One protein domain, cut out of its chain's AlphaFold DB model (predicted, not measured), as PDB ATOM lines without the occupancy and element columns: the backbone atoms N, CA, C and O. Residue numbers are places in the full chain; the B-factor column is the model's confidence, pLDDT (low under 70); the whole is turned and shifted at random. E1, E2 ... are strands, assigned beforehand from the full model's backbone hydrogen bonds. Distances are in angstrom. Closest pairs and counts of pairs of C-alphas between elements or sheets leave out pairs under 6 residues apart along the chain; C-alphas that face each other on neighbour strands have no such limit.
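This is residues 221 to 249 and 262 to 301 of the 361 residues of the protein "kielin/chordin-like protein" of Thrips palmi (UniProt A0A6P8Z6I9). This small body has little regular structure: a curled sheet of short strands, E2 E1 E6 E5, like part of a barrel, with the hairpin E3 and E4 at one end and long loops. The printed part has 69 residues, no named helix and six named strands, E1 to E6, holding 24 residues; the class is all strand. The larger sheet is mixed. The whole is compact, radius of gyration of the C-alphas 11.1 A, spanning 25 by 24 by 23 A.

E1, residues 222 to 226, runs 13.1 A from C-alpha 222 at (252.669, 303.851, 307.567). E2 is 234 to 236, E5 286 to 289, E3 262 to 265 and E4 268 to 271. E6, 297 to 300, ends at (253.320, 304.778, 295.403).

Inner strands E1 and E6 are parallel; N 225 and O 298 are 2.8 A apart. Three hairpins are antiparallel: E1 and E2 (N 222 and O 236, 2.7 A), E5 and E6 (N 287 and O 299, 2.9 A), E3 and E4 (N 263 and O 270, 2.8 A).

Residues 250 to 261 are cut out, a gap of 16.7 A between C-alphas 249 and 262. The link E4 to E5 is long. pLDDT is under 70 at residues 248 to 249 and 280 to 284.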
ATOM      1  N   CYS A 221     254.835 302.507 311.726       95.50
ATOM      2  CA  CYS A 221     255.072 302.585 310.290       95.50
ATOM      3  C   CYS A 221     253.746 302.822 309.542       95.50
ATOM      4  O   CYS A 221     252.696 302.323 309.943       95.50
ATOM      5  N   ALA A 222     253.796 303.579 308.448       95.56
ATOM      6  CA  ALA A 222     252.669 303.851 307.567       95.56
ATOM      7  C   ALA A 222     252.535 302.745 306.514       95.56
ATOM      8  O   ALA A 222     253.549 302.357 305.922       95.56
ATOM      9  N   PRO A 223     251.305 302.292 306.217       96.19
ATOM     10  CA  PRO A 223     251.053 301.428 305.074       96.19
ATOM     11  C   PRO A 223     251.351 302.168 303.762       96.19
ATOM     12  O   PRO A 223     250.947 303.321 303.580       96.19
ATOM     13  N   VAL A 224     252.038 301.492 302.841       94.38
ATOM     14  CA  VAL A 224     252.308 301.964 301.478       94.38
ATOM     15  C   VAL A 224     251.411 301.202 300.512       94.38
ATOM     16  O   VAL A 224     251.573 299.999 300.316       94.38
ATOM     17  N   PHE A 225     250.475 301.903 299.886       93.12
ATOM     18  CA  PHE A 225     249.564 301.357 298.884       93.12
ATOM     19  C   PHE A 225     250.095 301.592 297.467       93.12
ATOM     20  O   PHE A 225     250.805 302.566 297.197       93.12
ATOM     21  N   TRP A 226     249.732 300.712 296.535       90.12
ATOM     22  CA  TRP A 226     250.023 300.891 295.114       90.12
ATOM     23  C   TRP A 226     248.789 301.433 294.410       90.12
ATOM     24  O   TRP A 226     247.794 300.726 294.328       90.12
ATOM     25  N   LYS A 227     248.826 302.666 293.889       85.31
ATOM     26  CA  LYS A 227     247.666 303.280 293.204       85.31
ATOM     27  C   LYS A 227     246.329 303.076 293.958       85.31
ATOM     28  O   LYS A 227     245.317 302.777 293.328       85.31
ATOM     29  N   SER A 228     246.333 303.188 295.289       82.94
ATOM     30  CA  SER A 228     245.147 302.964 296.132       82.94
ATOM     31  C   SER A 228     244.537 301.550 296.066       82.94
ATOM     32  O   SER A 228     243.337 301.388 296.296       82.94
ATOM     33  N   THR A 229     245.336 300.514 295.773       90.94
ATOM     34  CA  THR A 229     244.938 299.108 295.982       90.94
ATOM     35  C   THR A 229     244.423 298.904 297.401       90.94
ATOM     36  O   THR A 229     244.875 299.578 298.321       90.94
ATOM     37  N   CYS A 230     243.515 297.946 297.603       92.81
ATOM     38  CA  CYS A 230     242.909 297.754 298.920       92.81
ATOM     39  C   CYS A 230     243.921 297.495 300.038       92.81
ATOM     40  O   CYS A 230     243.815 298.071 301.117       92.81
ATOM     41  N   CYS A 231     244.899 296.633 299.767       93.25
ATOM     42  CA  CYS A 231     245.899 296.238 300.741       93.25
ATOM     43  C   CYS A 231     247.226 296.958 300.497       93.25
ATOM     44  O   CYS A 231     247.582 297.213 299.336       93.25
ATOM     45  N   PRO A 232     247.971 297.276 301.570       94.56
ATOM     46  CA  PRO A 232     249.315 297.806 301.439       94.56
ATOM     47  C   PRO A 232     250.250 296.758 300.838       94.56
ATOM     48  O   PRO A 232     250.114 295.562 301.089       94.56
ATOM     49  N   ILE A 233     251.216 297.228 300.057       92.38
ATOM     50  CA  ILE A 233     252.267 296.401 299.457       92.38
ATOM     51  C   ILE A 233     253.558 296.431 300.277       92.38
ATOM     52  O   ILE A 233     254.344 295.490 300.229       92.38
ATOM     53  N   GLU A 234     253.780 297.510 301.031       92.81
ATOM     54  CA  GLU A 234     254.976 297.758 301.836       92.81
ATOM     55  C   GLU A 234     254.632 298.663 303.032       92.81
ATOM     56  O   GLU A 234     253.492 299.107 303.188       92.81
ATOM     57  N   TRP A 235     255.629 298.953 303.871       94.06
ATOM     58  CA  TRP A 235     255.505 299.842 305.024       94.06
ATOM     59  C   TRP A 235     256.687 300.804 305.088       94.06
ATOM     60  O   TRP A 235     257.842 300.380 305.000       94.06
ATOM     61  N   ARG A 236     256.411 302.093 305.302       93.12
ATOM     62  CA  ARG A 236     257.442 303.095 305.601       93.12
ATOM     63  C   ARG A 236     257.450 303.361 307.091       93.12
ATOM     64  O   ARG A 236     256.410 303.648 307.666       93.12
ATOM     65  N   CYS A 237     258.614 303.304 307.717       93.62
ATOM     66  CA  CYS A 237     258.747 303.604 309.139       93.62
ATOM     67  C   CYS A 237     259.291 305.018 309.365       93.62
ATOM     68  O   CYS A 237     260.031 305.503 308.506       93.62
ATOM     69  N   PRO A 238     258.982 305.646 310.516       93.56
ATOM     70  CA  PRO A 238     259.558 306.933 310.876       93.56
ATOM     71  C   PRO A 238     261.086 306.912 310.860       93.56
ATOM     72  O   PRO A 238     261.708 305.996 311.408       93.56
ATOM     73  N   ALA A 239     261.671 307.936 310.249       90.56
ATOM     74  CA  ALA A 239     263.097 308.214 310.233       90.56
ATOM     75  C   ALA A 239     263.385 309.575 310.888       90.56
ATOM     76  O   ALA A 239     262.561 310.486 310.860       90.56
ATOM     77  N   GLU A 240     264.581 309.720 311.466       88.12
ATOM     78  CA  GLU A 240     265.007 310.947 312.165       88.12
ATOM     79  C   GLU A 240     265.053 312.182 311.254       88.12
ATOM     80  O   GLU A 240     264.998 313.313 311.727       88.12
ATOM     81  N   ASP A 241     265.182 311.975 309.946       87.19
ATOM     82  CA  ASP A 241     265.301 313.037 308.958       87.19
ATOM     83  C   ASP A 241     264.017 313.290 308.157       87.19
ATOM     84  O   ASP A 241     264.051 314.052 307.183       87.19
ATOM     85  N   ASP A 242     262.900 312.683 308.571       89.94
ATOM     86  CA  ASP A 242     261.575 312.997 308.047       89.94
ATOM     87  C   ASP A 242     261.150 314.414 308.456       89.94
ATOM     88  O   ASP A 242     261.327 314.849 309.595       89.94
ATOM     89  N   VAL A 243     260.535 315.137 307.519       90.75
ATOM     90  CA  VAL A 243     260.046 316.502 307.742       90.75
ATOM     91  C   VAL A 243     258.585 316.604 307.322       90.75
ATOM     92  O   VAL A 243     258.185 316.073 306.285       90.75
ATOM     93  N   VAL A 244     257.786 317.321 308.117       92.69
ATOM     94  CA  VAL A 244     256.399 317.647 307.767       92.69
ATOM     95  C   VAL A 244     256.379 318.722 306.681       92.69
ATOM     96  O   VAL A 244     256.930 319.809 306.849       92.69
ATOM     97  N   VAL A 245     255.694 318.428 305.581       90.94
ATOM     98  CA  VAL A 245     255.413 319.361 304.490       90.94
ATOM     99  C   VAL A 245     253.966 319.811 304.630       90.94
ATOM    100  O   VAL A 245     253.041 319.011 304.487       90.94
ATOM    101  N   ALA A 246     253.757 321.090 304.935       87.94
ATOM    102  CA  ALA A 246     252.414 321.628 305.112       87.94
ATOM    103  C   ALA A 246     251.595 321.531 303.815       87.94
ATOM    104  O   ALA A 246     252.116 321.772 302.721       87.94
ATOM    105  N   ALA A 247     250.300 321.239 303.941       81.38
ATOM    106  CA  ALA A 247     249.387 321.323 302.806       81.38
ATOM    107  C   ALA A 247     249.404 322.745 302.217       81.38
ATOM    108  O   ALA A 247     249.249 323.728 302.949       81.38
ATOM    109  N   VAL A 248     249.565 322.876 300.896       65.94
ATOM    110  CA  VAL A 248     249.466 324.178 300.218       65.94
ATOM    111  C   VAL A 248     247.996 324.598 300.202       65.94
ATOM    112  O   VAL A 248     247.252 324.291 299.275       65.94
ATOM    113  N   THR A 249     247.548 325.289 301.246       51.78
ATOM    114  CA  THR A 249     246.228 325.925 301.261       51.78
ATOM    115  C   THR A 249     246.315 327.254 300.522       51.78
ATOM    116  O   THR A 249     247.081 328.141 300.912       51.78
ATOM    117  N   SER A 262     244.567 314.520 314.121       93.62
ATOM    118  CA  SER A 262     245.929 314.615 313.577       93.62
ATOM    119  C   SER A 262     246.565 313.237 313.453       93.62
ATOM    120  O   SER A 262     246.251 312.357 314.257       93.62
ATOM    121  N   CYS A 263     247.508 313.069 312.531       96.06
ATOM    122  CA  CYS A 263     248.265 311.831 312.406       96.06
ATOM    123  C   CYS A 263     249.554 311.861 313.227       96.06
ATOM    124  O   CYS A 263     250.220 312.896 313.318       96.06
ATOM    125  N   LYS A 264     249.929 310.713 313.795       93.81
ATOM    126  CA  LYS A 264     251.204 310.524 314.498       93.81
ATOM    127  C   LYS A 264     252.217 309.822 313.595       93.81
ATOM    128  O   LYS A 264     251.875 308.858 312.916       93.81
ATOM    129  N   TRP A 265     253.457 310.312 313.605       94.94
ATOM    130  CA  TRP A 265     254.572 309.766 312.830       94.94
ATOM    131  C   TRP A 265     255.876 309.879 313.621       94.94
ATOM    132  O   TRP A 265     256.517 310.929 313.628       94.94
ATOM    133  N   GLY A 266     256.255 308.821 314.340       92.44
ATOM    134  CA  GLY A 266     257.373 308.899 315.283       92.44
ATOM    135  C   GLY A 266     257.154 310.027 316.298       92.44
ATOM    136  O   GLY A 266     256.155 310.034 317.016       92.44
ATOM    137  N   SER A 267     258.069 310.999 316.336       92.38
ATOM    138  CA  SER A 267     257.953 312.218 317.153       92.38
ATOM    139  C   SER A 267     257.143 313.345 316.488       92.38
ATOM    140  O   SER A 267     256.781 314.317 317.153       92.38
ATOM    141  N   LEU A 268     256.834 313.228 315.193       94.50
ATOM    142  CA  LEU A 268     256.108 314.232 314.419       94.50
ATOM    143  C   LEU A 268     254.590 314.083 314.583       94.50
ATOM    144  O   LEU A 268     254.041 313.000 314.805       94.50
ATOM    145  N   THR A 269     253.889 315.207 314.440       95.00
ATOM    146  CA  THR A 269     252.426 315.261 314.351       95.00
ATOM    147  C   THR A 269     252.043 316.033 313.096       95.00
ATOM    148  O   THR A 269     252.505 317.154 312.899       95.00
ATOM    149  N   LEU A 270     251.210 315.425 312.255       94.31
ATOM    150  CA  LEU A 270     250.743 315.992 310.994       94.31
ATOM    151  C   LEU A 270     249.278 316.391 311.148       94.31
ATOM    152  O   LEU A 270     248.464 315.592 311.619       94.31
ATOM    153  N   ARG A 271     248.917 317.611 310.739       93.62
ATOM    154  CA  ARG A 271     247.500 317.979 310.632       93.62
ATOM    155  C   ARG A 271     246.911 317.280 309.415       93.62
ATOM    156  O   ARG A 271     247.639 316.905 308.495       93.62
ATOM    157  N   ARG A 272     245.587 317.139 309.388       91.19
ATOM    158  CA  ARG A 272     244.899 316.615 308.207       91.19
ATOM    159  C   ARG A 272     245.331 317.395 306.953       91.19
ATOM    160  O   ARG A 272     245.300 318.624 306.949       91.19
ATOM    161  N   GLY A 273     245.740 316.672 305.917       89.81
ATOM    162  CA  GLY A 273     246.246 317.195 304.646       89.81
ATOM    163  C   GLY A 273     247.754 317.466 304.597       89.81
ATOM    164  O   GLY A 273     248.300 317.531 303.494       89.81
ATOM    165  N   ASP A 274     248.439 317.601 305.738       93.81
ATOM    166  CA  ASP A 274     249.903 317.713 305.752       93.81
ATOM    167  C   ASP A 274     250.532 316.401 305.227       93.81
ATOM    168  O   ASP A 274     249.972 315.307 305.371       93.81
ATOM    169  N   GLY A 275     251.706 316.513 304.606       92.44
ATOM    170  CA  GLY A 275     252.474 315.400 304.052       92.44
ATOM    171  C   GLY A 275     253.841 315.221 304.705       92.44
ATOM    172  O   GLY A 275     254.262 316.023 305.537       92.44
ATOM    173  N   LEU A 276     254.554 314.169 304.303       91.88
ATOM    174  CA  LEU A 276     255.968 313.975 304.632       91.88
ATOM    175  C   LEU A 276     256.850 314.299 303.429       91.88
ATOM    176  O   LEU A 276     256.453 314.120 302.276       91.88
ATOM    177  N   SER A 277     258.081 314.722 303.706       86.00
ATOM    178  CA  SER A 277     259.135 314.804 302.699       86.00
ATOM    179  C   SER A 277     259.356 313.453 302.010       86.00
ATOM    180  O   SER A 277     259.224 312.387 302.624       86.00
ATOM    181  N   ALA A 278     259.726 313.494 300.729       79.31
ATOM    182  CA  ALA A 278     260.105 312.294 299.992       79.31
ATOM    183  C   ALA A 278     261.299 311.588 300.674       79.31
ATOM    184  O   ALA A 278     262.163 312.272 301.238       79.31
ATOM    185  N   PRO A 279     261.381 310.245 300.627       71.50
ATOM    186  CA  PRO A 279     262.539 309.521 301.141       71.50
ATOM    187  C   PRO A 279     263.820 309.971 300.424       71.50
ATOM    188  O   PRO A 279     263.849 310.051 299.196       71.50
ATOM    189  N   LYS A 280     264.906 310.236 301.163       63.41
ATOM    190  CA  LYS A 280     266.190 310.660 300.559       63.41
ATOM    191  C   LYS A 280     266.929 309.534 299.832       63.41
ATOM    192  O   LYS A 280     267.762 309.798 298.970       63.41
ATOM    193  N   SER A 281     266.650 308.278 300.172       57.19
ATOM    194  CA  SER A 281     267.165 307.116 299.446       57.19
ATOM    195  C   SER A 281     266.407 306.985 298.123       57.19
ATOM    196  O   SER A 281     265.232 306.632 298.144       57.19
ATOM    197  N   GLY A 282     267.064 307.299 297.000       49.25
ATOM    198  CA  GLY A 282     266.478 307.399 295.654       49.25
ATOM    199  C   GLY A 282     265.726 306.156 295.160       49.25
ATOM    200  O   GLY A 282     266.264 305.360 294.395       49.25
ATOM    201  N   GLY A 283     264.470 306.028 295.578       57.75
ATOM    202  CA  GLY A 283     263.498 305.023 295.157       57.75
ATOM    203  C   GLY A 283     262.211 305.657 294.624       57.75
ATOM    204  O   GLY A 283     262.098 306.879 294.543       57.75
ATOM    205  N   ALA A 284     261.265 304.803 294.217       58.28
ATOM    206  CA  ALA A 284     259.990 305.178 293.599       58.28
ATOM    207  C   ALA A 284     259.227 306.261 294.379       58.28
ATOM    208  O   ALA A 284     259.302 306.329 295.605       58.28
ATOM    209  N   CYS A 285     258.458 307.076 293.653       72.19
ATOM    210  CA  CYS A 285     257.748 308.215 294.214       72.19
ATOM    211  C   CYS A 285     256.625 307.802 295.151       72.19
ATOM    212  O   CYS A 285     255.509 307.470 294.749       72.19
ATOM    213  N   GLU A 286     256.968 307.817 296.429       83.56
ATOM    214  CA  GLU A 286     256.067 307.578 297.529       83.56
ATOM    215  C   GLU A 286     255.618 308.915 298.116       83.56
ATOM    216  O   GLU A 286     256.428 309.724 298.572       83.56
ATOM    217  N   THR A 287     254.308 309.147 298.096       89.12
ATOM    218  CA  THR A 287     253.684 310.315 298.713       89.12
ATOM    219  C   THR A 287     252.968 309.871 299.976       89.12
ATOM    220  O   THR A 287     252.011 309.104 299.900       89.12
ATOM    221  N   CYS A 288     253.416 310.364 301.129       92.56
ATOM    222  CA  CYS A 288     252.796 310.085 302.420       92.56
ATOM    223  C   CYS A 288     252.052 311.310 302.934       92.56
ATOM    224  O   CYS A 288     252.603 312.416 302.924       92.56
ATOM    225  N   ARG A 289     250.811 311.114 303.382       94.25
ATOM    226  CA  ARG A 289     249.920 312.178 303.850       94.25
ATOM    227  C   ARG A 289     249.095 311.748 305.049       94.25
ATOM    228  O   ARG A 289     248.875 310.563 305.296       94.25
ATOM    229  N   CYS A 290     248.635 312.747 305.788       95.38
ATOM    230  CA  CYS A 290     247.614 312.593 306.807       95.38
ATOM    231  C   CYS A 290     246.224 312.853 306.205       95.38
ATOM    232  O   CYS A 290     245.634 313.909 306.430       95.38
ATOM    233  N   ASP A 291     245.709 311.918 305.405       92.31
ATOM    234  CA  ASP A 291     244.389 312.079 304.774       92.31
ATOM    235  C   ASP A 291     243.255 311.709 305.745       92.31
ATOM    236  O   ASP A 291     242.315 312.484 305.936       92.31
ATOM    237  N   VAL A 292     243.388 310.567 306.433       93.88
ATOM    238  CA  VAL A 292     242.445 310.084 307.455       93.88
ATOM    239  C   VAL A 292     243.226 309.708 308.726       93.88
ATOM    240  O   VAL A 292     243.860 308.655 308.746       93.88
ATOM    241  N   PRO A 293     243.211 310.544 309.785       95.50
ATOM    242  CA  PRO A 293     243.844 310.255 311.078       95.50
ATOM    243  C   PRO A 293     243.346 308.962 311.746       95.50
ATOM    244  O   PRO A 293     242.184 308.603 311.544       95.50
ATOM    245  N   PRO A 294     244.164 308.305 312.600       95.62
ATOM    246  CA  PRO A 294     245.372 308.823 313.267       95.62
ATOM    247  C   PRO A 294     246.714 308.383 312.657       95.62
ATOM    248  O   PRO A 294     247.770 308.800 313.140       95.62
ATOM    249  N   HIS A 295     246.712 307.533 311.635       95.50
ATOM    250  CA  HIS A 295     247.932 307.046 310.997       95.50
ATOM    251  C   HIS A 295     248.225 307.828 309.716       95.50
ATOM    252  O   HIS A 295     247.321 308.191 308.966       95.50
ATOM    253  N   VAL A 296     249.509 308.090 309.469       96.31
ATOM    254  CA  VAL A 296     249.968 308.517 308.143       96.31
ATOM    255  C   VAL A 296     249.811 307.340 307.185       96.31
ATOM    256  O   VAL A 296     250.058 306.197 307.568       96.31
ATOM    257  N   THR A 297     249.428 307.615 305.942       95.12
ATOM    258  CA  THR A 297     249.338 306.608 304.881       95.12
ATOM    259  C   THR A 297     250.098 307.065 303.651       95.12
ATOM    260  O   THR A 297     250.178 308.261 303.365       95.12
ATOM    261  N   CYS A 298     250.676 306.114 302.928       93.81
ATOM    262  CA  CYS A 298     251.545 306.377 301.794       93.81
ATOM    263  C   CYS A 298     250.989 305.742 300.525       93.81
ATOM    264  O   CYS A 298     250.417 304.656 300.553       93.81
ATOM    265  N   ASN A 299     251.193 306.405 299.396       90.94
ATOM    266  CA  ASN A 299     250.835 305.901 298.080       90.94
ATOM    267  C   ASN A 299     252.049 305.959 297.159       90.94
ATOM    268  O   ASN A 299     252.723 306.987 297.069       90.94
ATOM    269  N   ARG A 300     252.303 304.861 296.447       88.19
ATOM    270  CA  ARG A 300     253.320 304.778 295.403       88.19
ATOM    271  C   ARG A 300     252.645 304.877 294.038       88.19
ATOM    272  O   ARG A 300     251.837 304.022 293.663       88.19
ATOM    273  N   GLY A 301     252.963 305.948 293.314       70.25
ATOM    274  CA  GLY A 301     252.593 306.120 291.911       70.25
ATOM    275  C   GLY A 301     253.677 305.522 291.020       70.25
ATOM    276  O   GLY A 301     254.858 305.646 291.322       70.25
TER     277      GLY A 301